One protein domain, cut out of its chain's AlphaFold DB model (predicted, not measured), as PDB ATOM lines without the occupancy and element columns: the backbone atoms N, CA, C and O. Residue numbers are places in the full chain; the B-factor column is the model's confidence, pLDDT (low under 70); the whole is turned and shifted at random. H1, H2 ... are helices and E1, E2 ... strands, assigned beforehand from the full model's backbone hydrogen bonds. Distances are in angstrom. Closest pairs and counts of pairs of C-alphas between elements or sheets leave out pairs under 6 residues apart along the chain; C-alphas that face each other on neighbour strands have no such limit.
ATOM      1  N   ASP A 421     439.690 256.846 792.093       73.50
ATOM      2  CA  ASP A 421     440.546 255.702 792.422       73.50
ATOM      3  C   ASP A 421     439.845 254.692 793.328       73.50
ATOM      4  O   ASP A 421     440.032 253.485 793.173       73.50
ATOM      5  N   ILE A 422     438.993 255.163 794.244       77.62
ATOM      6  CA  ILE A 422     438.202 254.296 795.122       77.62
ATOM      7  C   ILE A 422     437.235 253.428 794.308       77.62
ATOM      8  O   ILE A 422     437.159 252.219 794.538       77.62
ATOM      9  N   VAL A 423     436.539 254.012 793.327       83.56
ATOM     10  CA  VAL A 423     435.617 253.282 792.445       83.56
ATOM     11  C   VAL A 423     436.384 252.240 791.636       83.56
ATOM     12  O   VAL A 423     435.978 251.076 791.582       83.56
ATOM     13  N   ILE A 424     437.532 252.625 791.069       77.88
ATOM     14  CA  ILE A 424     438.391 251.733 790.280       77.88
ATOM     15  C   ILE A 424     438.903 250.571 791.136       77.88
ATOM     16  O   ILE A 424     438.794 249.403 790.750       77.88
ATOM     17  N   LYS A 425     439.442 250.878 792.318       77.19
ATOM     18  CA  LYS A 425     439.975 249.909 793.277       77.19
ATOM     19  C   LYS A 425     438.901 248.921 793.719       77.19
ATOM     20  O   LYS A 425     439.119 247.713 793.633       77.19
ATOM     21  N   ASN A 426     437.739 249.407 794.154       76.81
ATOM     22  CA  ASN A 426     436.665 248.555 794.664       76.81
ATOM     23  C   ASN A 426     436.023 247.712 793.559       76.81
ATOM     24  O   ASN A 426     435.717 246.543 793.793       76.81
ATOM     25  N   CYS A 427     435.902 248.249 792.342       82.12
ATOM     26  CA  CYS A 427     435.483 247.479 791.173       82.12
ATOM     27  C   CYS A 427     436.432 246.313 790.885       82.12
ATOM     28  O   CYS A 427     435.977 245.175 790.765       82.12
ATOM     29  N   LYS A 428     437.746 246.575 790.830       74.00
ATOM     30  CA  LYS A 428     438.762 245.544 790.577       74.00
ATOM     31  C   LYS A 428     438.801 244.496 791.688       74.00
ATOM     32  O   LYS A 428     438.780 243.308 791.390       74.00
ATOM     33  N   MET A 429     438.785 244.918 792.956       70.56
ATOM     34  CA  MET A 429     438.788 243.998 794.103       70.56
ATOM     35  C   MET A 429     437.568 243.070 794.133       70.56
ATOM     36  O   MET A 429     437.671 241.948 794.620       70.56
ATOM     37  N   ARG A 430     436.415 243.535 793.639       81.19
ATOM     38  CA  ARG A 430     435.155 242.774 793.645       81.19
ATOM     39  C   ARG A 430     434.828 242.117 792.299       81.19
ATOM     40  O   ARG A 430     433.843 241.394 792.219       81.19
ATOM     41  N   ASN A 431     435.634 242.362 791.263       78.06
ATOM     42  CA  ASN A 431     435.426 241.917 789.881       78.06
ATOM     43  C   ASN A 431     434.046 242.295 789.299       78.06
ATOM     44  O   ASN A 431     433.318 241.460 788.765       78.06
ATOM     45  N   LEU A 432     433.670 243.572 789.422       81.38
ATOM     46  CA  LEU A 432     432.314 244.045 789.105       81.38
ATOM     47  C   LEU A 432     432.194 244.884 787.829       81.38
ATOM     48  O   LEU A 432     431.116 245.399 787.553       81.38
ATOM     49  N   ALA A 433     433.245 244.993 787.017       74.25
ATOM     50  CA  ALA A 433     433.283 245.811 785.793       74.25
ATOM     51  C   ALA A 433     432.084 245.603 784.838       74.25
ATOM     52  O   ALA A 433     431.640 246.528 784.157       74.25
ATOM     53  N   ASN A 434     431.530 244.389 784.816       75.12
ATOM     54  CA  ASN A 434     430.447 243.991 783.916       75.12
ATOM     55  C   ASN A 434     429.050 243.994 784.556       75.12
ATOM     56  O   ASN A 434     428.090 243.596 783.898       75.12
ATOM     57  N   SER A 435     428.910 244.401 785.818       82.00
ATOM     58  CA  SER A 435     427.607 244.445 786.485       82.00
ATOM     59  C   SER A 435     426.813 245.697 786.089       82.00
ATOM     60  O   SER A 435     427.345 246.806 786.131       82.00
ATOM     61  N   ARG A 436     425.527 245.527 785.738       82.00
ATOM     62  CA  ARG A 436     424.569 246.638 785.536       82.00
ATOM     63  C   ARG A 436     424.107 247.267 786.850       82.00
ATOM     64  O   ARG A 436     423.559 248.362 786.838       82.00
ATOM     65  N   ASP A 437     424.341 246.579 787.963       89.12
ATOM     66  CA  ASP A 437     423.838 246.955 789.283       89.12
ATOM     67  C   ASP A 437     424.850 247.800 790.074       89.12
ATOM     68  O   ASP A 437     424.698 248.002 791.277       89.12
ATOM     69  N   ASN A 438     425.920 248.272 789.428       93.62
ATOM     70  CA  ASN A 438     426.930 249.099 790.076       93.62
ATOM     71  C   ASN A 438     426.413 250.510 790.347       93.62
ATOM     72  O   ASN A 438     425.879 251.185 789.461       93.62
ATOM     73  N   CYS A 439     426.651 250.988 791.563       95.44
ATOM     74  CA  CYS A 439     426.302 252.337 791.958       95.44
ATOM     75  C   CYS A 439     427.358 252.986 792.855       95.44
ATOM     76  O   CYS A 439     428.247 252.338 793.417       95.44
ATOM     77  N   VAL A 440     427.233 254.300 792.987       96.56
ATOM     78  CA  VAL A 440     427.947 255.119 793.965       96.56
ATOM     79  C   VAL A 440     426.939 255.926 794.771       96.56
ATOM     80  O   VAL A 440     425.856 256.250 794.281       96.56
ATOM     81  N   LEU A 441     427.291 256.249 796.011       97.50
ATOM     82  CA  LEU A 441     426.469 257.079 796.887       97.50
ATOM     83  C   LEU A 441     427.014 258.506 796.902       97.50
ATOM     84  O   LEU A 441     428.227 258.688 796.990       97.50
ATOM     85  N   LEU A 442     426.139 259.504 796.874       95.62
ATOM     86  CA  LEU A 442     426.503 260.912 797.019       95.62
ATOM     87  C   LEU A 442     425.633 261.554 798.095       95.62
ATOM     88  O   LEU A 442     424.415 261.429 798.056       95.62
ATOM     89  N   THR A 443     426.239 262.270 799.035       94.00
ATOM     90  CA  THR A 443     425.513 263.125 799.978       94.00
ATOM     91  C   THR A 443     426.106 264.529 799.950       94.00
ATOM     92  O   THR A 443     427.328 264.690 800.009       94.00
ATOM     93  N   THR A 444     425.248 265.539 799.832       91.00
ATOM     94  CA  THR A 444     425.631 266.956 799.830       91.00
ATOM     95  C   THR A 444     425.160 267.618 801.123       91.00
ATOM     96  O   THR A 444     424.284 267.107 801.832       91.00
ATOM     97  N   GLY A 445     425.752 268.755 801.479       88.06
ATOM     98  CA  GLY A 445     425.308 269.496 802.650       88.06
ATOM     99  C   GLY A 445     426.341 270.434 803.248       88.06
ATOM    100  O   GLY A 445     427.486 270.556 802.817       88.06
ATOM    101  N   SER A 446     425.933 271.106 804.324       88.38
ATOM    102  CA  SER A 446     426.801 272.096 804.953       88.38
ATOM    103  C   SER A 446     427.969 271.486 805.717       88.38
ATOM    104  O   SER A 446     428.943 272.196 805.890       88.38
ATOM    105  N   PHE A 447     427.887 270.242 806.211       92.00
ATOM    106  CA  PHE A 447     428.899 269.581 807.063       92.00
ATOM    107  C   PHE A 447     429.539 270.523 808.090       92.00
ATOM    108  O   PHE A 447     430.760 270.629 808.209       92.00
ATOM    109  N   ASN A 448     428.690 271.239 808.831       90.94
ATOM    110  CA  ASN A 448     429.105 272.371 809.653       90.94
ATOM    111  C   ASN A 448     428.812 272.173 811.156       90.94
ATOM    112  O   ASN A 448     427.885 272.799 811.677       90.94
ATOM    113  N   PRO A 449     429.570 271.343 811.887       91.06
ATOM    114  CA  PRO A 449     430.671 270.519 811.397       91.06
ATOM    115  C   PRO A 449     430.212 269.122 810.941       91.06
ATOM    116  O   PRO A 449     429.075 268.705 811.199       91.06
ATOM    117  N   VAL A 450     431.116 268.397 810.277       92.38
ATOM    118  CA  VAL A 450     430.996 266.956 810.021       92.38
ATOM    119  C   VAL A 450     430.956 266.172 811.342       92.38
ATOM    120  O   VAL A 450     431.542 266.582 812.344       92.38
ATOM    121  N   HIS A 451     430.236 265.050 811.354       88.75
ATOM    122  CA  HIS A 451     429.987 264.213 812.530       88.75
ATOM    123  C   HIS A 451     429.592 262.786 812.102       88.75
ATOM    124  O   HIS A 451     429.202 262.604 810.943       88.75
ATOM    125  N   PRO A 452     429.621 261.789 813.013       86.44
ATOM    126  CA  PRO A 452     429.409 260.377 812.682       86.44
ATOM    127  C   PRO A 452     428.110 260.061 811.939       86.44
ATOM    128  O   PRO A 452     428.117 259.241 811.025       86.44
ATOM    129  N   LEU A 453     426.999 260.731 812.272       82.31
ATOM    130  CA  LEU A 453     425.710 260.472 811.614       82.31
ATOM    131  C   LEU A 453     425.735 260.688 810.079       82.31
ATOM    132  O   LEU A 453     425.041 259.962 809.372       82.31
ATOM    133  N   HIS A 454     426.573 261.586 809.534       87.75
ATOM    134  CA  HIS A 454     426.717 261.724 808.071       87.75
ATOM    135  C   HIS A 454     427.233 260.430 807.420       87.75
ATOM    136  O   HIS A 454     426.729 260.005 806.383       87.75
ATOM    137  N   PHE A 455     428.198 259.770 808.060       88.31
ATOM    138  CA  PHE A 455     428.765 258.512 807.584       88.31
ATOM    139  C   PHE A 455     427.849 257.323 807.872       88.31
ATOM    140  O   PHE A 455     427.720 256.437 807.034       88.31
ATOM    141  N   GLN A 456     427.163 257.323 809.019       84.81
ATOM    142  CA  GLN A 456     426.194 256.279 809.373       84.81
ATOM    143  C   GLN A 456     425.057 256.194 808.353       84.81
ATOM    144  O   GLN A 456     424.644 255.089 808.012       84.81
ATOM    145  N   ASN A 457     424.600 257.328 807.814       87.69
ATOM    146  CA  ASN A 457     423.615 257.334 806.735       87.69
ATOM    147  C   ASN A 457     424.152 256.621 805.487       87.69
ATOM    148  O   ASN A 457     423.496 255.715 804.983       87.69
ATOM    149  N   LEU A 458     425.360 256.959 805.023       92.44
ATOM    150  CA  LEU A 458     425.975 256.302 803.862       92.44
ATOM    151  C   LEU A 458     426.188 254.798 804.092       92.44
ATOM    152  O   LEU A 458     425.856 253.998 803.220       92.44
ATOM    153  N   VAL A 459     426.692 254.403 805.266       90.88
ATOM    154  CA  VAL A 459     426.870 252.991 805.650       90.88
ATOM    155  C   VAL A 459     425.528 252.263 805.653       90.88
ATOM    156  O   VAL A 459     425.409 251.199 805.055       90.88
ATOM    157  N   ARG A 460     424.489 252.855 806.253       88.69
ATOM    158  CA  ARG A 460     423.153 252.253 806.310       88.69
ATOM    159  C   ARG A 460     422.552 252.063 804.923       88.69
ATOM    160  O   ARG A 460     421.969 251.009 804.666       88.69
ATOM    161  N   VAL A 461     422.680 253.066 804.051       93.88
ATOM    162  CA  VAL A 461     422.226 252.973 802.658       93.88
ATOM    163  C   VAL A 461     422.990 251.880 801.927       93.88
ATOM    164  O   VAL A 461     422.372 251.062 801.253       93.88
ATOM    165  N   ARG A 462     424.313 251.807 802.102       94.00
ATOM    166  CA  ARG A 462     425.122 250.739 801.518       94.00
ATOM    167  C   ARG A 462     424.657 249.357 801.973       94.00
ATOM    168  O   ARG A 462     424.350 248.527 801.125       94.00
ATOM    169  N   ASP A 463     424.550 249.132 803.277       89.94
ATOM    170  CA  ASP A 463     424.124 247.843 803.826       89.94
ATOM    171  C   ASP A 463     422.741 247.442 803.308       89.94
ATOM    172  O   ASP A 463     422.526 246.282 802.953       89.94
ATOM    173  N   PHE A 464     421.823 248.410 803.208       91.12
ATOM    174  CA  PHE A 464     420.491 248.183 802.660       91.12
ATOM    175  C   PHE A 464     420.555 247.763 801.191       91.12
ATOM    176  O   PHE A 464     420.010 246.726 800.830       91.12
ATOM    177  N   LEU A 465     421.241 248.535 800.345       93.00
ATOM    178  CA  LEU A 465     421.311 248.286 798.906       93.00
ATOM    179  C   LEU A 465     422.045 246.984 798.560       93.00
ATOM    180  O   LEU A 465     421.652 246.298 797.617       93.00
ATOM    181  N   GLU A 466     423.083 246.629 799.322       91.12
ATOM    182  CA  GLU A 466     423.874 245.420 799.072       91.12
ATOM    183  C   GLU A 466     423.224 244.152 799.653       91.12
ATOM    184  O   GLU A 466     423.394 243.073 799.081       91.12
ATOM    185  N   ASN A 467     422.478 244.244 800.763       88.56
ATOM    186  CA  ASN A 467     422.040 243.056 801.516       88.56
ATOM    187  C   ASN A 467     420.524 242.928 801.733       88.56
ATOM    188  O   ASN A 467     420.035 241.802 801.812       88.56
ATOM    189  N   GLU A 468     419.782 244.032 801.843       86.06
ATOM    190  CA  GLU A 468     418.354 244.025 802.216       86.06
ATOM    191  C   GLU A 468     417.420 244.345 801.035       86.06
ATOM    192  O   GLU A 468     416.286 243.869 800.997       86.06
ATOM    193  N   HIS A 469     417.885 245.129 800.059       80.19
ATOM    194  CA  HIS A 469     417.108 245.566 798.904       80.19
ATOM    195  C   HIS A 469     417.055 244.496 797.804       80.19
ATOM    196  O   HIS A 469     417.995 243.723 797.619       80.19
ATOM    197  N   GLN A 470     415.953 244.453 797.053       77.25
ATOM    198  CA  GLN A 470     415.789 243.576 795.891       77.25
ATOM    199  C   GLN A 470     415.263 244.397 794.698       77.25
ATOM    200  O   GLN A 470     414.177 244.967 794.822       77.25
ATOM    201  N   PRO A 471     415.983 244.446 793.554       77.81
ATOM    202  CA  PRO A 471     417.267 243.783 793.287       77.81
ATOM    203  C   PRO A 471     418.433 244.400 794.083       77.81
ATOM    204  O   PRO A 471     418.414 245.585 794.409       77.81
ATOM    205  N   ARG A 472     419.452 243.588 794.395       87.06
ATOM    206  CA  ARG A 472     420.656 244.033 795.122       87.06
ATOM    207  C   ARG A 472     421.582 244.844 794.217       87.06
ATOM    208  O   ARG A 472     421.830 244.437 793.086       87.06
ATOM    209  N   TRP A 473     422.122 245.949 794.728       92.50
ATOM    210  CA  TRP A 473     423.094 246.795 794.020       92.50
ATOM    211  C   TRP A 473     424.507 246.615 794.572       92.50
ATOM    212  O   TRP A 473     424.687 246.220 795.720       92.50
ATOM    213  N   ASN A 474     425.519 246.933 793.763       94.94
ATOM    214  CA  ASN A 474     426.913 246.943 794.192       94.94
ATOM    215  C   ASN A 474     427.380 248.372 794.458       94.94
ATOM    216  O   ASN A 474     427.633 249.132 793.520       94.94
ATOM    217  N   VAL A 475     427.575 248.720 795.727       96.25
ATOM    218  CA  VAL A 475     428.073 250.049 796.091       96.25
ATOM    219  C   VAL A 475     429.594 250.067 795.978       96.25
ATOM    220  O   VAL A 475     430.304 249.425 796.756       96.25
ATOM    221  N   LEU A 476     430.112 250.799 794.994       94.50
ATOM    222  CA  LEU A 476     431.550 250.875 794.719       94.50
ATOM    223  C   LEU A 476     432.250 251.979 795.511       94.50
ATOM    224  O   LEU A 476     433.413 251.816 795.877       94.50
ATOM    225  N   ALA A 477     431.559 253.084 795.782       95.50
ATOM    226  CA  ALA A 477     432.081 254.198 796.566       95.50
ATOM    227  C   ALA A 477     430.950 255.049 797.160       95.50
ATOM    228  O   ALA A 477     429.815 255.018 796.681       95.50
ATOM    229  N   GLY A 478     431.277 255.821 798.192       96.19
ATOM    230  CA  GLY A 478     430.457 256.884 798.756       96.19
ATOM    231  C   GLY A 478     431.202 258.215 798.716       96.19
ATOM    232  O   GLY A 478     432.416 258.261 798.897       96.19
ATOM    233  N   TYR A 479     430.474 259.301 798.497       95.56
ATOM    234  CA  TYR A 479     431.036 260.639 798.394       95.56
ATOM    235  C   TYR A 479     430.310 261.597 799.324       95.56
ATOM    236  O   TYR A 479     429.080 261.675 799.325       95.56
ATOM    237  N   ILE A 480     431.092 262.337 800.103       93.44
ATOM    238  CA  ILE A 480     430.629 263.501 800.854       93.44
ATOM    239  C   ILE A 480     431.011 264.745 800.066       93.44
ATOM    240  O   ILE A 480     432.189 264.936 799.777       93.44
ATOM    241  N   SER A 481     430.030 265.579 799.736       91.94
ATOM    242  CA  SER A 481     430.206 266.792 798.934       91.94
ATOM    243  C   SER A 481     429.858 268.032 799.751       91.94
ATOM    244  O   SER A 481     428.680 268.375 799.866       91.94
ATOM    245  N   PRO A 482     430.836 268.684 800.408       91.50
ATOM    246  CA  PRO A 482     430.560 269.910 801.130       91.50
ATOM    247  C   PRO A 482     430.072 271.032 800.221       91.50
ATOM    248  O   PRO A 482     430.679 271.325 799.203       91.50
ATOM    249  N   THR A 483     428.997 271.699 800.635       87.06
ATOM    250  CA  THR A 483     428.377 272.769 799.846       87.06
ATOM    251  C   THR A 483     429.233 274.024 799.749       87.06
ATOM    252  O   THR A 483     430.037 274.258 800.643       87.06
ATOM    253  N   HIS A 484     429.039 274.865 798.733       84.69
ATOM    254  CA  HIS A 484     429.683 276.176 798.615       84.69
ATOM    255  C   HIS A 484     429.465 277.100 799.832       84.69
ATOM    256  O   HIS A 484     428.436 277.048 800.520       84.69
ATOM    257  N   ASP A 485     430.425 277.992 800.081       85.00
ATOM    258  CA  ASP A 485     430.422 278.896 801.235       85.00
ATOM    259  C   ASP A 485     429.271 279.896 801.226       85.00
ATOM    260  O   ASP A 485     428.683 280.136 802.280       85.00
ATOM    261  N   SER A 486     428.854 280.393 800.058       81.56
ATOM    262  CA  SER A 486     427.714 281.319 799.950       81.56
ATOM    263  C   SER A 486     426.439 280.754 800.586       81.56
ATOM    264  O   SER A 486     425.738 281.463 801.310       81.56
ATOM    265  N   TYR A 487     426.155 279.465 800.377       82.44
ATOM    266  CA  TYR A 487     424.985 278.810 800.966       82.44
ATOM    267  C   TYR A 487     425.130 278.634 802.474       82.44
ATOM    268  O   TYR A 487     424.203 278.921 803.233       82.44
ATOM    269  N   VAL A 488     426.294 278.167 802.937       83.88
ATOM    270  CA  VAL A 488     426.501 277.902 804.368       83.88
ATOM    271  C   VAL A 488     426.530 279.204 805.168       83.88
ATOM    272  O   VAL A 488     425.911 279.270 806.233       83.88
ATOM    273  N   HIS A 489     427.176 280.242 804.635       82.38
ATOM    274  CA  HIS A 489     427.175 281.586 805.199       82.38
ATOM    275  C   HIS A 489     425.747 282.139 805.286       82.38
ATOM    276  O   HIS A 489     425.315 282.528 806.369       82.38
ATOM    277  N   SER A 490     424.980 282.103 804.188       81.69
ATOM    278  CA  SER A 490     423.576 282.548 804.165       81.69
ATOM    279  C   SER A 490     422.712 281.814 805.201       81.69
ATOM    280  O   SER A 490     421.882 282.420 805.877       81.69
ATOM    281  N   LYS A 491     422.948 280.511 805.383       79.38
ATOM    282  CA  LYS A 491     422.176 279.658 806.292       79.38
ATOM    283  C   LYS A 491     422.506 279.842 807.775       79.38
ATOM    284  O   LYS A 491     421.629 279.630 808.610       79.38
ATOM    285  N   LEU A 492     423.765 280.116 808.124       82.44
ATOM    286  CA  LEU A 492     424.241 280.060 809.516       82.44
ATOM    287  C   LEU A 492     424.721 281.404 810.074       82.44
ATOM    288  O   LEU A 492     424.667 281.576 811.292       82.44
ATOM    289  N   GLY A 493     425.175 282.326 809.221       75.88
ATOM    290  CA  GLY A 493     425.738 283.619 809.611       75.88
ATOM    291  C   GLY A 493     427.047 283.531 810.406       75.88
ATOM    292  O   GLY A 493     427.462 282.470 810.894       75.88
ATOM    293  N   ASP A 494     427.723 284.668 810.557       72.06
ATOM    294  CA  ASP A 494     428.939 284.757 811.363       72.06
ATOM    295  C   ASP A 494     428.653 284.675 812.869       72.06
ATOM    296  O   ASP A 494     427.687 285.261 813.363       72.06
ATOM    297  N   PRO A 495     429.493 283.969 813.652       70.12
ATOM    298  CA  PRO A 495     430.707 283.227 813.284       70.12
ATOM    299  C   PRO A 495     430.450 281.712 813.185       70.12
ATOM    300  O   PRO A 495     431.339 280.899 813.438       70.12
ATOM    301  N   ALA A 496     429.209 281.294 812.932       77.25
ATOM    302  CA  ALA A 496     428.795 279.902 813.094       77.25
ATOM    303  C   ALA A 496     429.223 278.987 811.931       77.25
ATOM    304  O   ALA A 496     429.331 277.773 812.121       77.25
ATOM    305  N   TRP A 497     429.481 279.533 810.741       84.88
ATOM    306  CA  TRP A 497     429.810 278.771 809.531       84.88
ATOM    307  C   TRP A 497     431.322 278.569 809.343       84.88
ATOM    308  O   TRP A 497     432.115 279.443 809.667       84.88
ATOM    309  N   ILE A 498     431.732 277.394 808.876       88.75
ATOM    310  CA  ILE A 498     433.101 276.918 808.642       88.75
ATOM    311  C   ILE A 498     433.392 277.046 807.137       88.75
ATOM    312  O   ILE A 498     432.571 276.564 806.350       88.75
ATOM    313  N   PRO A 499     434.540 277.625 806.736       89.06
ATOM    314  CA  PRO A 499     434.930 277.732 805.330       89.06
ATOM    315  C   PRO A 499     434.963 276.392 804.595       89.06
ATOM    316  O   PRO A 499     435.295 275.358 805.177       89.06
ATOM    317  N   ALA A 500     434.665 276.408 803.302       86.19
ATOM    318  CA  ALA A 500     434.566 275.254 802.412       86.19
ATOM    319  C   ALA A 500     435.824 274.388 802.458       86.19
ATOM    320  O   ALA A 500     435.755 273.174 802.667       86.19
ATOM    321  N   LYS A 501     436.985 275.041 802.350       85.38
ATOM    322  CA  LYS A 501     438.305 274.408 802.435       85.38
ATOM    323  C   LYS A 501     438.501 273.660 803.755       85.38
ATOM    324  O   LYS A 501     438.972 272.522 803.761       85.38
ATOM    325  N   ASP A 502     438.095 274.273 804.864       90.50
ATOM    326  CA  ASP A 502     438.192 273.670 806.193       90.50
ATOM    327  C   ASP A 502     437.193 272.524 806.355       90.50
ATOM    328  O   ASP A 502     437.533 271.488 806.919       90.50
ATOM    329  N   ARG A 503     435.975 272.657 805.817       92.56
ATOM    330  CA  ARG A 503     434.981 271.577 805.834       92.56
ATOM    331  C   ARG A 503     435.442 270.359 805.048       92.56
ATOM    332  O   ARG A 503     435.297 269.250 805.559       92.56
ATOM    333  N   CYS A 504     436.037 270.544 803.871       89.00
ATOM    334  CA  CYS A 504     436.623 269.445 803.098       89.00
ATOM    335  C   CYS A 504     437.717 268.733 803.883       89.00
ATOM    336  O   CYS A 504     437.646 267.521 804.072       89.00
ATOM    337  N   ARG A 505     438.667 269.496 804.431       90.25
ATOM    338  CA  ARG A 505     439.742 268.954 805.264       90.25
ATOM    339  C   ARG A 505     439.203 268.195 806.482       90.25
ATOM    340  O   ARG A 505     439.656 267.092 806.768       90.25
ATOM    341  N   LEU A 506     438.229 268.760 807.198       93.00
ATOM    342  CA  LEU A 506     437.616 268.111 808.360       93.00
ATOM    343  C   LEU A 506     436.889 266.818 807.970       93.00
ATOM    344  O   LEU A 506     436.933 265.856 808.735       93.00
ATOM    345  N   CYS A 507     436.243 266.777 806.799       93.12
ATOM    346  CA  CYS A 507     435.627 265.559 806.269       93.12
ATOM    347  C   CYS A 507     436.679 264.494 805.935       93.12
ATOM    348  O   CYS A 507     436.505 263.345 806.331       93.12
ATOM    349  N   GLU A 508     437.781 264.861 805.277       89.75
ATOM    350  CA  GLU A 508     438.893 263.947 804.972       89.75
ATOM    351  C   GLU A 508     439.504 263.363 806.250       89.75
ATOM    352  O   GLU A 508     439.627 262.148 806.389       89.75
ATOM    353  N   GLU A 509     439.824 264.213 807.224       88.56
ATOM    354  CA  GLU A 509     440.365 263.785 808.514       88.56
ATOM    355  C   GLU A 509     439.364 262.911 809.298       88.56
ATOM    356  O   GLU A 509     439.769 261.940 809.939       88.56
ATOM    357  N   ALA A 510     438.057 263.200 809.224       89.56
ATOM    358  CA  ALA A 510     437.017 262.374 809.840       89.56
ATOM    359  C   ALA A 510     436.905 260.987 809.179       89.56
ATOM    360  O   ALA A 510     436.803 259.984 809.883       89.56
ATOM    361  N   ILE A 511     437.001 260.910 807.847       87.19
ATOM    362  CA  ILE A 511     437.051 259.637 807.108       87.19
ATOM    363  C   ILE A 511     438.269 258.812 807.542       87.19
ATOM    364  O   ILE A 511     438.146 257.610 807.773       87.19
ATOM    365  N   GLN A 512     439.437 259.446 807.689       84.69
ATOM    366  CA  GLN A 512     440.648 258.763 808.157       84.69
ATOM    367  C   GLN A 512     440.530 258.296 809.613       84.69
ATOM    368  O   GLN A 512     440.997 257.207 809.945       84.69
ATOM    369  N   HIS A 513     439.874 259.077 810.478       85.81
ATOM    370  CA  HIS A 513     439.654 258.724 811.883       85.81
ATOM    371  C   HIS A 513     438.790 257.461 812.054       85.81
ATOM    372  O   HIS A 513     439.026 256.671 812.964       85.81
ATOM    373  N   GLU A 514     437.806 257.244 811.180       81.06
ATOM    374  CA  GLU A 514     436.980 256.022 811.155       81.06
ATOM    375  C   GLU A 514     437.763 254.783 810.665       81.06
ATOM    376  O   GLU A 514     437.305 253.643 810.778       81.06
ATOM    377  N   GLY A 515     438.983 254.989 810.162       75.00
ATOM    378  CA  GLY A 515     439.917 253.940 809.784       75.00
ATOM    379  C   GLY A 515     439.590 253.258 808.448       75.00
ATOM    380  O   GLY A 515     438.705 253.692 807.705       75.00
ATOM    381  N   PRO A 516     440.296 252.152 808.126       69.25
ATOM    382  CA  PRO A 516     440.212 251.485 806.823       69.25
ATOM    383  C   PRO A 516     438.810 251.001 806.440       69.25
ATOM    384  O   PRO A 516     438.521 250.830 805.258       69.25
ATOM    385  N   GLY A 517     437.928 250.773 807.419       77.06
ATOM    386  CA  GLY A 517     436.545 250.376 807.163       77.06
ATOM    387  C   GLY A 517     435.777 251.430 806.367       77.06
ATOM    388  O   GLY A 517     435.060 251.080 805.433       77.06
ATOM    389  N   LEU A 518     435.975 252.713 806.681       80.75
ATOM    390  CA  LEU A 518     435.302 253.819 806.004       80.75
ATOM    391  C   LEU A 518     436.157 254.415 804.880       80.75
ATOM    392  O   LEU A 518     435.669 254.595 803.765       80.75
ATOM    393  N   SER A 519     437.449 254.642 805.131       79.81
ATOM    394  CA  SER A 519     438.366 255.253 804.155       79.81
ATOM    395  C   SER A 519     438.668 254.373 802.938       79.81
ATOM    396  O   SER A 519     439.197 254.851 801.938       79.81
ATOM    397  N   SER A 520     438.305 253.086 802.976       81.25
ATOM    398  CA  SER A 520     438.410 252.195 801.813       81.25
ATOM    399  C   SER A 520     437.361 252.453 800.733       81.25
ATOM    400  O   SER A 520     437.540 251.982 799.607       81.25
ATOM    401  N   TRP A 521     436.268 253.149 801.052       89.19
ATOM    402  CA  TRP A 521     435.162 253.324 800.114       89.19
ATOM    403  C   TRP A 521     434.481 254.694 800.159       89.19
ATOM    404  O   TRP A 521     433.706 254.973 799.251       89.19
ATOM    405  N   ILE A 522     434.766 255.546 801.149       90.81
ATOM    406  CA  ILE A 522     434.256 256.921 801.200       90.81
ATOM    407  C   ILE A 522     435.359 257.927 800.862       90.81
ATOM    408  O   ILE A 522     436.459 257.845 801.408       90.81
ATOM    409  N   ALA A 523     435.044 258.899 800.003       89.94
ATOM    410  CA  ALA A 523     435.891 260.047 799.676       89.94
ATOM    411  C   ALA A 523     435.141 261.380 799.833       89.94
ATOM    412  O   ALA A 523     433.914 261.424 799.948       89.94
ATOM    413  N   VAL A 524     435.894 262.479 799.802       89.44
ATOM    414  CA  VAL A 524     435.337 263.828 799.657       89.44
ATOM    415  C   VAL A 524     435.273 264.187 798.173       89.44
ATOM    416  O   VAL A 524     436.246 264.005 797.446       89.44
ATOM    417  N   SER A 525     434.118 264.680 797.730       87.38
ATOM    418  CA  SER A 525     433.943 265.357 796.446       87.38
ATOM    419  C   SER A 525     434.041 266.858 796.691       87.38
ATOM    420  O   SER A 525     433.249 267.415 797.447       87.38
ATOM    421  N   ARG A 526     435.030 267.515 796.089       80.81
ATOM    422  CA  ARG A 526     435.270 268.954 796.291       80.81
ATOM    423  C   ARG A 526     434.563 269.831 795.257       80.81
ATOM    424  O   ARG A 526     434.588 271.050 795.370       80.81
ATOM    425  N   GLY A 527     433.902 269.224 794.270       68.81
ATOM    426  CA  GLY A 527     433.339 269.965 793.142       68.81
ATOM    427  C   GLY A 527     432.296 271.018 793.537       68.81
ATOM    428  O   GLY A 527     432.241 272.085 792.947       68.81
ATOM    429  N   GLU A 528     431.494 270.771 794.568       77.75
ATOM    430  CA  GLU A 528     430.482 271.737 795.017       77.75
ATOM    431  C   GLU A 528     431.079 272.903 795.821       77.75
ATOM    432  O   GLU A 528     430.550 274.012 795.798       77.75
ATOM    433  N   CYS A 529     432.180 272.676 796.543       74.50
ATOM    434  CA  CYS A 529     432.804 273.699 797.380       74.50
ATOM    435  C   CYS A 529     433.840 274.549 796.642       74.50
ATOM    436  O   CYS A 529     434.123 275.662 797.071       74.50
ATOM    437  N   GLU A 530     434.413 273.989 795.578       67.88
ATOM    438  CA  GLU A 530     435.302 274.644 794.616       67.88
ATOM    439  C   GLU A 530     434.494 275.133 793.399       67.88
ATOM    440  O   GLU A 530     435.073 275.435 792.366       67.88
ATOM    441  N   TRP A 531     433.155 275.166 793.496       64.19
ATOM    442  CA  TRP A 531     432.307 275.914 792.572       64.19
ATOM    443  C   TRP A 531     432.337 277.377 792.967       64.19
ATOM    444  O   TRP A 531     432.435 277.702 794.139       64.19
ATOM    445  N   GLU A 532     432.235 278.270 792.007       53.19
ATOM    446  CA  GLU A 532     432.750 279.612 792.238       53.19
ATOM    447  C   GLU A 532     431.834 280.686 791.679       53.19
ATOM    448  O   GLU A 532     431.891 281.830 792.119       53.19
ATOM    449  N   ASP A 533     430.860 280.296 790.844       59.25
ATOM    450  CA  ASP A 533     429.695 281.130 790.519       59.25
ATOM    451  C   ASP A 533     428.685 281.134 791.685       59.25
ATOM    452  O   ASP A 533     427.485 281.351 791.509       59.25
ATOM    453  N   GLY A 534     429.150 280.850 792.904       61.75
ATOM    454  CA  GLY A 534     428.331 280.747 794.099       61.75
ATOM    455  C   GLY A 534     427.714 279.363 794.309       61.75
ATOM    456  O   GLY A 534     428.290 278.328 793.988       61.75
ATOM    457  N   PHE A 535     426.554 279.344 794.965       66.88
ATOM    458  CA  PHE A 535     425.871 278.103 795.324       66.88
ATOM    459  C   PHE A 535     425.188 277.472 794.107       66.88
ATOM    460  O   PHE A 535     424.325 278.091 793.489       66.88
ATOM    461  N   ILE A 536     425.537 276.216 793.838       66.56
ATOM    462  CA  ILE A 536     424.848 275.332 792.902       66.56
ATOM    463  C   ILE A 536     423.932 274.381 793.682       66.56
ATOM    464  O   ILE A 536     424.311 273.866 794.736       66.56
ATOM    465  N   ASP A 537     422.714 274.178 793.187       73.44
ATOM    466  CA  ASP A 537     421.720 273.343 793.861       73.44
ATOM    467  C   ASP A 537     422.101 271.849 793.792       73.44
ATOM    468  O   ASP A 537     422.843 271.408 792.910       73.44
ATOM    469  N   PHE A 538     421.641 271.054 794.759       79.75
ATOM    470  CA  PHE A 538     422.120 269.679 794.947       79.75
ATOM    471  C   PHE A 538     421.718 268.745 793.799       79.75
ATOM    472  O   PHE A 538     422.408 267.751 793.566       79.75
ATOM    473  N   ASP A 539     420.625 269.029 793.087       78.19
ATOM    474  CA  ASP A 539     420.220 268.278 791.897       78.19
ATOM    475  C   ASP A 539     421.251 268.465 790.773       78.19
ATOM    476  O   ASP A 539     421.797 267.475 790.284       78.19
ATOM    477  N   ALA A 540     421.637 269.707 790.479       73.31
ATOM    478  CA  ALA A 540     422.684 270.036 789.515       73.31
ATOM    479  C   ALA A 540     424.068 269.496 789.932       73.31
ATOM    480  O   ALA A 540     424.801 268.962 789.099       73.31
ATOM    481  N   VAL A 541     424.416 269.547 791.224       76.31
ATOM    482  CA  VAL A 541     425.642 268.905 791.747       76.31
ATOM    483  C   VAL A 541     425.629 267.402 791.478       76.31
ATOM    484  O   VAL A 541     426.629 266.838 791.034       76.31
ATOM    485  N   THR A 542     424.498 266.744 791.735       83.69
ATOM    486  CA  THR A 542     424.359 265.294 791.559       83.69
ATOM    487  C   THR A 542     424.414 264.903 790.079       83.69
ATOM    488  O   THR A 542     425.052 263.904 789.737       83.69
ATOM    489  N   GLU A 543     423.800 265.692 789.194       79.62
ATOM    490  CA  GLU A 543     423.851 265.499 787.740       79.62
ATOM    491  C   GLU A 543     425.274 265.663 787.193       79.62
ATOM    492  O   GLU A 543     425.788 264.753 786.537       79.62
ATOM    493  N   ASN A 544     425.954 266.758 787.546       73.88
ATOM    494  CA  ASN A 544     427.338 267.010 787.138       73.88
ATOM    495  C   ASN A 544     428.278 265.898 787.622       73.88
ATOM    496  O   ASN A 544     429.147 265.431 786.885       73.88
ATOM    497  N   PHE A 545     428.074 265.423 788.853       81.44
ATOM    498  CA  PHE A 545     428.840 264.323 789.425       81.44
ATOM    499  C   PHE A 545     428.631 262.998 788.672       81.44
ATOM    500  O   PHE A 545     429.593 262.278 788.389       81.44
ATOM    501  N   ARG A 546     427.382 262.676 788.310       86.06
ATOM    502  CA  ARG A 546     427.044 261.503 787.484       86.06
ATOM    503  C   ARG A 546     427.728 261.569 786.128       86.06
ATOM    504  O   ARG A 546     428.282 260.556 785.691       86.06
ATOM    505  N   ASP A 547     427.642 262.714 785.465       74.94
ATOM    506  CA  ASP A 547     428.164 262.882 784.112       74.94
ATOM    507  C   ASP A 547     429.681 262.766 784.105       74.94
ATOM    508  O   ASP A 547     430.216 262.009 783.298       74.94
ATOM    509  N   PHE A 548     430.349 263.387 785.078       72.62
ATOM    510  CA  PHE A 548     431.785 263.247 785.294       72.62
ATOM    511  C   PHE A 548     432.218 261.786 785.493       72.62
ATOM    512  O   PHE A 548     433.143 261.306 784.834       72.62
ATOM    513  N   LEU A 549     431.556 261.039 786.385       75.88
ATOM    514  CA  LEU A 549     431.940 259.649 786.646       75.88
ATOM    515  C   LEU A 549     431.719 258.751 785.430       75.88
ATOM    516  O   LEU A 549     432.564 257.913 785.119       75.88
ATOM    517  N   ASN A 550     430.583 258.903 784.750       78.00
ATOM    518  CA  ASN A 550     430.237 258.043 783.626       78.00
ATOM    519  C   ASN A 550     431.030 258.375 782.360       78.00
ATOM    520  O   ASN A 550     431.435 257.446 781.661       78.00
ATOM    521  N   SER A 551     431.324 259.649 782.091       61.97
ATOM    522  CA  SER A 551     432.227 260.016 780.994       61.97
ATOM    523  C   SER A 551     433.621 259.427 781.216       61.97
ATOM    524  O   SER A 551     434.188 258.827 780.309       61.97
ATOM    525  N   THR A 552     434.122 259.484 782.452       63.06
ATOM    526  CA  THR A 552     435.474 259.027 782.798       63.06
ATOM    527  C   THR A 552     435.611 257.497 782.821       63.06
ATOM    528  O   THR A 552     436.623 256.942 782.386       63.06
ATOM    529  N   LEU A 553     434.613 256.785 783.359       67.69
ATOM    530  CA  LEU A 553     434.720 255.351 783.667       67.69
ATOM    531  C   LEU A 553     434.028 254.430 782.645       67.69
ATOM    532  O   LEU A 553     434.296 253.222 782.642       67.69
ATOM    533  N   VAL A 554     433.138 254.979 781.808       61.44
ATOM    534  CA  VAL A 554     432.376 254.236 780.782       61.44
ATOM    535  C   VAL A 554     432.684 254.746 779.378       61.44
ATOM    536  O   VAL A 554     432.941 253.932 778.495       61.44
ATOM    537  N   GLY A 555     432.714 256.072 779.190       43.91
ATOM    538  CA  GLY A 555     432.772 256.753 777.885       43.91
ATOM    539  C   GLY A 555     433.983 256.457 776.991       43.91
ATOM    540  O   GLY A 555     433.996 256.894 775.852       43.91
ATOM    541  N   ALA A 556     434.965 255.686 777.465       38.62
ATOM    542  CA  ALA A 556     436.175 255.333 776.718       38.62
ATOM    543  C   ALA A 556     436.566 253.840 776.823       38.62
ATOM    544  O   ALA A 556     437.712 253.474 776.560       38.62
ATOM    545  N   GLY A 557     435.664 252.953 777.272       41.94
ATOM    546  CA  GLY A 557     435.980 251.523 777.453       41.94
ATOM    547  C   GLY A 557     437.043 251.241 778.531       41.94
ATOM    548  O   GLY A 557     437.711 250.208 778.501       41.94
ATOM    549  N   THR A 558     437.218 252.165 779.479       50.16
ATOM    550  CA  THR A 558     438.295 252.196 780.483       50.16
ATOM    551  C   THR A 558     438.087 251.234 781.651       50.16
ATOM    552  O   THR A 558     439.065 250.650 782.128       50.16
ATOM    553  N   LEU A 559     436.848 251.048 782.135       60.91
ATOM    554  CA  LEU A 559     436.590 250.124 783.248       60.91
ATOM    555  C   LEU A 559     435.204 249.464 783.290       60.91
ATOM    556  O   LEU A 559     435.152 248.282 783.628       60.91
ATOM    557  N   PHE A 560     434.100 250.164 782.998       67.75
ATOM    558  CA  PHE A 560     432.754 249.573 783.094       67.75
ATOM    559  C   PHE A 560     432.065 249.416 781.745       67.75
ATOM    560  O   PHE A 560     432.127 250.292 780.889       67.75
ATOM    561  N   LYS A 561     431.323 248.313 781.605       71.00
ATOM    562  CA  LYS A 561     430.457 248.051 780.446       71.00
ATOM    563  C   LYS A 561     429.145 248.847 780.480       71.00
ATOM    564  O   LYS A 561     428.502 249.022 779.449       71.00
ATOM    565  N   TYR A 562     428.715 249.272 781.666       79.69
ATOM    566  CA  TYR A 562     427.440 249.949 781.882       79.69
ATOM    567  C   TYR A 562     427.640 251.200 782.737       79.69
ATOM    568  O   TYR A 562     428.490 251.169 783.631       79.69
ATOM    569  N   PRO A 563     426.850 252.267 782.507       83.56
ATOM    570  CA  PRO A 563     426.869 253.452 783.351       83.56
ATOM    571  C   PRO A 563     426.655 253.118 784.829       83.56
ATOM    572  O   PRO A 563     425.766 252.343 785.183       83.56
ATOM    573  N   LEU A 564     427.452 253.743 785.688       88.56
ATOM    574  CA  LEU A 564     427.257 253.749 787.126       88.56
ATOM    575  C   LEU A 564     426.005 254.549 787.479       88.56
ATOM    576  O   LEU A 564     425.809 255.676 787.010       88.56
ATOM    577  N   ARG A 565     425.193 253.982 788.373       92.00
ATOM    578  CA  ARG A 565     424.080 254.697 788.998       92.00
ATOM    579  C   ARG A 565     424.594 255.592 790.125       92.00
ATOM    580  O   ARG A 565     425.309 255.116 791.004       92.00
ATOM    581  N   VAL A 566     424.191 256.858 790.145       93.44
ATOM    582  CA  VAL A 566     424.435 257.757 791.284       93.44
ATOM    583  C   VAL A 566     423.203 257.770 792.177       93.44
ATOM    584  O   VAL A 566     422.099 258.071 791.725       93.44
ATOM    585  N   VAL A 567     423.385 257.418 793.447       95.31
ATOM    586  CA  VAL A 567     422.320 257.421 794.452       95.31
ATOM    587  C   VAL A 567     422.518 258.616 795.376       95.31
ATOM    588  O   VAL A 567     423.455 258.630 796.177       95.31
ATOM    589  N   TYR A 568     421.641 259.611 795.273       94.94
ATOM    590  CA  TYR A 568     421.629 260.754 796.177       94.94
ATOM    591  C   TYR A 568     421.081 260.335 797.544       94.94
ATOM    592  O   TYR A 568     419.980 259.797 797.641       94.94
ATOM    593  N   VAL A 569     421.849 260.561 798.605       94.31
ATOM    594  CA  VAL A 569     421.523 260.151 799.972       94.31
ATOM    595  C   VAL A 569     421.193 261.374 800.810       94.31
ATOM    596  O   VAL A 569     422.054 262.224 801.060       94.31
ATOM    597  N   CYS A 570     419.964 261.424 801.317       89.56
ATOM    598  CA  CYS A 570     419.529 262.472 802.233       89.56
ATOM    599  C   CYS A 570     418.598 261.931 803.331       89.56
ATOM    600  O   CYS A 570     418.082 260.815 803.267       89.56
ATOM    601  N   GLY A 571     418.420 262.717 804.394       85.56
ATOM    602  CA  GLY A 571     417.472 262.396 805.462       85.56
ATOM    603  C   GLY A 571     416.042 262.815 805.110       85.56
ATOM    604  O   GLY A 571     415.839 263.753 804.336       85.56
ATOM    605  N   LEU A 572     415.050 262.185 805.747       82.62
ATOM    606  CA  LEU A 572     413.625 262.493 805.550       82.62
ATOM    607  C   LEU A 572     413.287 263.982 805.761       82.62
ATOM    608  O   LEU A 572     412.476 264.543 805.030       82.62
ATOM    609  N   ASP A 573     413.949 264.649 806.710       77.19
ATOM    610  CA  ASP A 573     413.750 266.082 806.964       77.19
ATOM    611  C   ASP A 573     414.172 266.964 805.783       77.19
ATOM    612  O   ASP A 573     413.592 268.030 805.577       77.19
ATOM    613  N   HIS A 574     415.201 266.557 805.034       80.88
ATOM    614  CA  HIS A 574     415.646 267.275 803.842       80.88
ATOM    615  C   HIS A 574     414.700 267.007 802.670       80.88
ATOM    616  O   HIS A 574     414.255 267.960 802.037       80.88
ATOM    617  N   TYR A 575     414.315 265.743 802.461       82.50
ATOM    618  CA  TYR A 575     413.326 265.346 801.456       82.50
ATOM    619  C   TYR A 575     412.010 266.125 801.599       82.50
ATOM    620  O   TYR A 575     411.559 266.767 800.659       82.50
ATOM    621  N   ASN A 576     411.452 266.186 802.811       78.25
ATOM    622  CA  ASN A 576     410.188 266.884 803.064       78.25
ATOM    623  C   ASN A 576     410.259 268.409 802.868       78.25
ATOM    624  O   ASN A 576     409.224 269.057 802.736       78.25
ATOM    625  N   LYS A 577     411.460 269.000 802.907       73.06
ATOM    626  CA  LYS A 577     411.670 270.445 802.732       73.06
ATOM    627  C   LYS A 577     412.022 270.823 801.300       73.06
ATOM    628  O   LYS A 577     412.042 272.013 800.998       73.06
ATOM    629  N   CYS A 578     412.341 269.850 800.451       73.31
ATOM    630  CA  CYS A 578     412.900 270.112 799.142       73.31
ATOM    631  C   CYS A 578     412.227 269.273 798.055       73.31
ATOM    632  O   CYS A 578     412.518 268.091 797.879       73.31
ATOM    633  N   SER A 579     411.367 269.928 797.276       67.88
ATOM    634  CA  SER A 579     410.667 269.333 796.132       67.88
ATOM    635  C   SER A 579     411.605 268.885 795.004       67.88
ATOM    636  O   SER A 579     411.222 268.054 794.187       67.88
ATOM    637  N   HIS A 580     412.844 269.385 794.962       71.75
ATOM    638  CA  HIS A 580     413.824 269.043 793.925       71.75
ATOM    639  C   HIS A 580     414.388 267.622 794.056       71.75
ATOM    640  O   HIS A 580     414.909 267.077 793.085       71.75
ATOM    641  N   VAL A 581     414.237 266.959 795.209       73.75
ATOM    642  CA  VAL A 581     414.711 265.571 795.378       73.75
ATOM    643  C   VAL A 581     413.946 264.599 794.465       73.75
ATOM    644  O   VAL A 581     414.497 263.584 794.044       73.75
ATOM    645  N   GLU A 582     412.708 264.935 794.096       74.69
ATOM    646  CA  GLU A 582     411.904 264.195 793.111       74.69
ATOM    647  C   GLU A 582     412.327 264.482 791.659       74.69
ATOM    648  O   GLU A 582     411.957 263.755 790.742       74.69
ATOM    649  N   ASN A 583     413.120 265.525 791.402       75.19
ATOM    650  CA  ASN A 583     413.659 265.763 790.060       75.19
ATOM    651  C   ASN A 583     414.839 264.833 789.760       75.19
ATOM    652  O   ASN A 583     414.981 264.390 788.623       75.19
ATOM    653  N   ILE A 584     415.605 264.441 790.785       76.69
ATOM    654  CA  ILE A 584     416.714 263.480 790.671       76.69
ATOM    655  C   ILE A 584     416.240 262.129 790.113       76.69
ATOM    656  O   ILE A 584     416.938 261.530 789.298       76.69
ATOM    657  N   GLU A 585     415.059 261.634 790.502       70.12
ATOM    658  CA  GLU A 585     414.551 260.336 790.013       70.12
ATOM    659  C   GLU A 585     414.103 260.361 788.546       70.12
ATOM    660  O   GLU A 585     414.078 259.317 787.894       70.12
ATOM    661  N   LYS A 586     413.785 261.539 787.997       72.06
ATOM    662  CA  LYS A 586     413.407 261.686 786.581       72.06
ATOM    663  C   LYS A 586     414.618 261.541 785.656       72.06
ATOM    664  O   LYS A 586     414.455 261.370 784.449       72.06
ATOM    665  N   GLN A 587     415.826 261.593 786.216       73.44
ATOM    666  CA  GLN A 587     417.078 261.542 785.483       73.44
ATOM    667  C   GLN A 587     417.577 260.104 785.286       73.44
ATOM    668  O   GLN A 587     417.502 259.245 786.170       73.44
ATOM    669  N   LYS A 588     418.155 259.824 784.112       77.94
ATOM    670  CA  LYS A 588     418.756 258.513 783.819       77.94
ATOM    671  C   LYS A 588     419.927 258.223 784.763       77.94
ATOM    672  O   LYS A 588     420.736 259.100 785.057       77.94
ATOM    673  N   ASN A 589     420.046 256.958 785.178       84.50
ATOM    674  CA  ASN A 589     421.096 256.454 786.075       84.50
ATOM    675  C   ASN A 589     421.194 257.207 787.412       84.50
ATOM    676  O   ASN A 589     422.259 257.242 788.026       84.50
ATOM    677  N   MET A 590     420.084 257.781 787.876       88.56
ATOM    678  CA  MET A 590     419.992 258.445 789.171       88.56
ATOM    679  C   MET A 590     418.890 257.822 790.019       88.56
ATOM    680  O   MET A 590     417.951 257.197 789.521       88.56
ATOM    681  N   SER A 591     419.059 257.890 791.333       91.19
ATOM    682  CA  SER A 591     418.076 257.441 792.322       91.19
ATOM    683  C   SER A 591     418.268 258.222 793.611       91.19
ATOM    684  O   SER A 591     419.351 258.751 793.854       91.19
ATOM    685  N   SER A 592     417.244 258.247 794.454       91.94
ATOM    686  CA  SER A 592     417.304 258.918 795.755       91.94
ATOM    687  C   SER A 592     417.102 257.896 796.867       91.94
ATOM    688  O   SER A 592     416.161 257.112 796.825       91.94
ATOM    689  N   ALA A 593     417.972 257.898 797.870       92.75
ATOM    690  CA  ALA A 593     417.858 257.081 799.070       92.75
ATOM    691  C   ALA A 593     417.531 257.977 800.271       92.75
ATOM    692  O   ALA A 593     418.342 258.810 800.681       92.75
ATOM    693  N   ILE A 594     416.335 257.794 800.832       90.62
ATOM    694  CA  ILE A 594     415.792 258.623 801.909       90.62
ATOM    695  C   ILE A 594     415.895 257.864 803.223       90.62
ATOM    696  O   ILE A 594     415.159 256.905 803.468       90.62
ATOM    697  N   VAL A 595     416.803 258.310 804.087       88.31
ATOM    698  CA  VAL A 595     417.008 257.708 805.405       88.31
ATOM    699  C   VAL A 595     416.034 258.325 806.410       88.31
ATOM    700  O   VAL A 595     415.985 259.547 806.571       88.31
ATOM    701  N   TYR A 596     415.260 257.494 807.109       84.81
ATOM    702  CA  TYR A 596     414.265 257.947 808.088       84.81
ATOM    703  C   TYR A 596     414.366 257.197 809.418       84.81
ATOM    704  O   TYR A 596     414.766 256.038 809.467       84.81
ATOM    705  N   ARG A 597     413.985 257.846 810.523       77.38
ATOM    706  CA  ARG A 597     413.970 257.215 811.853       77.38
ATOM    707  C   ARG A 597     412.713 256.352 812.019       77.38
ATOM    708  O   ARG A 597     411.606 256.811 811.739       77.38
ATOM    709  N   THR A 598     412.869 255.132 812.533       65.88
ATOM    710  CA  THR A 598     411.739 254.260 812.901       65.88
ATOM    711  C   THR A 598     410.876 254.939 813.973       65.88
ATOM    712  O   THR A 598     411.404 255.322 815.021       65.88
ATOM    713  N   GLY A 599     409.574 255.107 813.710       61.84
ATOM    714  CA  GLY A 599     408.623 255.830 814.571       61.84
ATOM    715  C   GLY A 599     408.212 257.231 814.079       61.84
ATOM    716  O   GLY A 599     407.300 257.824 814.649       61.84
ATOM    717  N   CYS A 600     408.834 257.762 813.020       57.75
ATOM    718  CA  CYS A 600     408.308 258.914 812.274       57.75
ATOM    719  C   CYS A 600     407.172 258.455 811.339       57.75
ATOM    720  O   CYS A 600     407.281 257.374 810.774       57.75
ATOM    721  N   ASN A 601     406.102 259.256 811.185       54.84
ATOM    722  CA  ASN A 601     404.856 258.935 810.458       54.84
ATOM    723  C   ASN A 601     405.058 258.104 809.168       54.84
ATOM    724  O   ASN A 601     405.171 258.650 808.070       54.84
ATOM    725  N   GLU A 602     404.996 256.774 809.281       53.31
ATOM    726  CA  GLU A 602     405.092 255.823 808.158       53.31
ATOM    727  C   GLU A 602     403.988 256.050 807.107       53.31
ATOM    728  O   GLU A 602     404.146 255.716 805.935       53.31
ATOM    729  N   GLN A 603     402.894 256.716 807.498       49.06
ATOM    730  CA  GLN A 603     401.814 257.154 806.610       49.06
ATOM    731  C   GLN A 603     402.218 258.247 805.602       49.06
ATOM    732  O   GLN A 603     401.563 258.378 804.570       49.06
ATOM    733  N   GLN A 604     403.260 259.050 805.870       53.25
ATOM    734  CA  GLN A 604     403.802 259.987 804.872       53.25
ATOM    735  C   GLN A 604     404.631 259.244 803.820       53.25
ATOM    736  O   GLN A 604     404.478 259.516 802.634       53.25
ATOM    737  N   ILE A 605     405.414 258.250 804.248       56.69
ATOM    738  CA  ILE A 605     406.244 257.407 803.375       56.69
ATOM    739  C   ILE A 605     405.368 256.534 802.461       56.69
ATOM    740  O   ILE A 605     405.650 256.403 801.275       56.69
ATOM    741  N   SER A 606     404.259 255.984 802.970       51.00
ATOM    742  CA  SER A 606     403.342 255.161 802.162       51.00
ATOM    743  C   SER A 606     402.518 255.952 801.136       51.00
ATOM    744  O   SER A 606     402.023 255.374 800.168       51.00
ATOM    745  N   ARG A 607     402.366 257.275 801.311       48.75
ATOM    746  CA  ARG A 607     401.710 258.154 800.325       48.75
ATOM    747  C   ARG A 607     402.650 258.569 799.192       48.75
ATOM    748  O   ARG A 607     402.163 258.759 798.080       48.75
ATOM    749  N   SER A 608     403.953 258.667 799.458       50.56
ATOM    750  CA  SER A 608     404.995 259.021 798.485       50.56
ATOM    751  C   SER A 608     405.654 257.808 797.806       50.56
ATOM    752  O   SER A 608     406.304 257.971 796.780       50.56
ATOM    753  N   SER A 609     405.441 256.576 798.294       49.16
ATOM    754  CA  SER A 609     406.051 255.336 797.764       49.16
ATOM    755  C   SER A 609     405.578 254.895 796.364       49.16
ATOM    756  O   SER A 609     405.686 253.715 796.024       49.16
ATOM    757  N   LYS A 610     404.974 255.786 795.573       48.94
ATOM    758  CA  LYS A 610     404.374 255.460 794.270       48.94
ATOM    759  C   LYS A 610     405.247 255.820 793.066       48.94
ATOM    760  O   LYS A 610     404.829 255.526 791.949       48.94
ATOM    761  N   THR A 611     406.424 256.416 793.256       53.19
ATOM    762  CA  THR A 611     407.322 256.776 792.148       53.19
ATOM    763  C   THR A 611     408.488 255.792 792.013       53.19
ATOM    764  O   THR A 611     409.036 255.274 792.988       53.19
ATOM    765  N   SER A 612     408.836 255.465 790.768       59.53
ATOM    766  CA  SER A 612     409.893 254.514 790.425       59.53
ATOM    767  C   SER A 612     411.272 255.178 790.527       59.53
ATOM    768  O   SER A 612     411.775 255.681 789.526       59.53
ATOM    769  N   GLY A 613     411.903 255.186 791.705       68.31
ATOM    770  CA  GLY A 613     413.274 255.714 791.839       68.31
ATOM    771  C   GLY A 613     413.705 256.162 793.238       68.31
ATOM    772  O   GLY A 613     414.909 256.277 793.490       68.31
ATOM    773  N   ILE A 614     412.754 256.369 794.152       85.44
ATOM    774  CA  ILE A 614     413.028 256.699 795.555       85.44
ATOM    775  C   ILE A 614     413.047 255.431 796.420       85.44
ATOM    776  O   ILE A 614     412.121 254.622 796.404       85.44
ATOM    777  N   ILE A 615     414.103 255.280 797.221       88.50
ATOM    778  CA  ILE A 615     414.331 254.154 798.128       88.50
ATOM    779  C   ILE A 615     414.262 254.663 799.566       88.50
ATOM    780  O   ILE A 615     415.148 255.380 800.028       88.50
ATOM    781  N   TYR A 616     413.220 254.280 800.296       87.56
ATOM    782  CA  TYR A 616     413.065 254.638 801.706       87.56
ATOM    783  C   TYR A 616     413.771 253.616 802.596       87.56
ATOM    784  O   TYR A 616     413.496 252.420 802.512       87.56
ATOM    785  N   ILE A 617     414.676 254.088 803.457       88.31
ATOM    786  CA  ILE A 617     415.562 253.230 804.251       88.31
ATOM    787  C   ILE A 617     415.425 253.567 805.742       88.31
ATOM    788  O   ILE A 617     415.786 254.674 806.159       88.31
ATOM    789  N   PRO A 618     414.936 252.633 806.580       84.62
ATOM    790  CA  PRO A 618     414.811 252.870 808.009       84.62
ATOM    791  C   PRO A 618     416.183 252.847 808.687       84.62
ATOM    792  O   PRO A 618     416.974 251.912 808.518       84.62
ATOM    793  N   LEU A 619     416.444 253.848 809.520       77.56
ATOM    794  CA  LEU A 619     417.576 253.902 810.432       77.56
ATOM    795  C   LEU A 619     417.217 253.116 811.705       77.56
ATOM    796  O   LEU A 619     416.504 253.613 812.578       77.56
ATOM    797  N   ILE A 620     417.667 251.858 811.777       69.12
ATOM    798  CA  ILE A 620     417.324 250.916 812.855       69.12
ATOM    799  C   ILE A 620     418.198 251.192 814.084       69.12
ATOM    800  O   ILE A 620     419.422 251.097 814.018       69.12
ATOM    801  N   LYS A 621     417.568 251.482 815.230       58.38
ATOM    802  CA  LYS A 621     418.270 251.808 816.487       58.38
ATOM    803  C   LYS A 621     419.061 250.642 817.096       58.38
ATOM    804  O   LYS A 621     420.026 250.881 817.811       58.38
ATOM    805  N   GLU A 622     418.676 249.396 816.825       51.00
ATOM    806  CA  GLU A 622     419.104 248.231 817.618       51.00
ATOM    807  C   GLU A 622     420.487 247.647 817.273       51.00
ATOM    808  O   GLU A 622     421.038 246.907 818.083       51.00
ATOM    809  N   ARG A 623     421.092 247.974 816.118       45.44
ATOM    810  CA  ARG A 623     422.379 247.371 815.692       45.44
ATOM    811  C   ARG A 623     423.616 248.261 815.832       45.44
ATOM    812  O   ARG A 623     424.729 247.774 815.654       45.44
ATOM    813  N   SER A 624     423.468 249.534 816.192       44.78
ATOM    814  CA  SER A 624     424.585 250.487 816.246       44.78
ATOM    815  C   SER A 624     424.605 251.275 817.550       44.78
ATOM    816  O   SER A 624     423.556 251.663 818.058       44.78
TER     817      SER A 624
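Overview. This is residues 421 to 624 of the 667 residues of the protein "Hypothetical protein" of Rotaria magnacalcarata (UniProt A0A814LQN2). A strongly twisted parallel sheet of six strands curls round helix H2; H4 is on the same face and H1 and H6 cover the other, making three layers, helices on both faces of a sheet. H3 lies off the sheet, and H9 only grazes it. The 204 printed residues run H1 E1 H2 E2 H3 H4 H5 E3 H6 E4 H7 H8 E5 H9 E6, nine named helices and six named strands, with sheet order E3 E2 E1 E4 E5 E6. The class is mixed, and the whole is compact, with a radius of gyration of the C-alphas of 16.6 A and spans of 49 by 41 by 33 A.

Arrangement. H1, residues 421 to 430, is on the sheet over E2, residues 474 to 482, at a height of 8.2 A; their closest C-alphas, Val 423 and Leu 476, are 5.2 A apart. E1, residues 438 to 445, is parallel to E2, with N 441 and O 477 within hydrogen-bond range at 2.9 A. H2, residues 452 to 468, is closest to E2 at the C-alphas of Glu 466 and Asn 474, 5.9 A. E1, H2 and E2 form a strand-helix-strand unit, two parallel neighbour strands with a helix between, its crossover right-handed. H3, residues 485 to 492, is close but not clearly touching H4, residues 500 to 513, about perpendicular at 82 degrees; their closest C-alphas are Asp 485 and Ala 500, 5.6 A. H5, residues 516 to 519, touches H4 only at the corner, and it only grazes the sheet. E3, residues 522 to 524, pairs with E2 through N 523 and O 478, 2.9 A; E2, H3 H4 H5 and E3 form another unit. H6, residues 538 to 553, lies over E1 and E4, residues 565 to 571, at a height of 8.7 A. E3, H6 and E4 form a split unit, with E2 and E1 between its strands, also right-handed. E4 pairs with E1 through N 567 and O 440, 2.9 A, and with E5, residues 590 to 597, through N 593 and O 568, 2.8 A. H7, residues 572 to 575, and H8, residues 581 to 584, are on the same face as H6; H8 touches H6, closest at the C-alphas of Asp 539 and Ile 584, 6.1 A. E5 pairs with E6, residues 614 to 619, through N 617 and O 594, 2.9 A, and H9, residues 602 to 608, lies between them along the chain. The units E4, H7 H8, E5 and E5, H9, E6 have right-handed crossovers. Every O i to N i+4 pair is within hydrogen-bond range in H1, H3, H4 and H6, against 12 of 13 in H2 and 2 of 3 in H9; H5, H7 and H8 are too short for one.

Along the chain. H1 begins at C-alpha 421 (440.546, 255.702, 792.422), and E6 ends at C-alpha 619 (417.576, 253.902, 810.432). From first to last C-alpha, E2 spans 24.3 A, E1 24.0 A, E5 23.5 A, H2 22.3 A and H6 22.2 A.

Size, cuts and confidence. The two C-alphas farthest apart, Asn 434 and Asp 494, are 49.2 A apart, and the printed part has no cut. The links E3 to H6 and H6 to E4 are long. Mean pLDDT of the printed part is 79.1, with 41 residues under 70, among them 551 to 560 and 598 to 613.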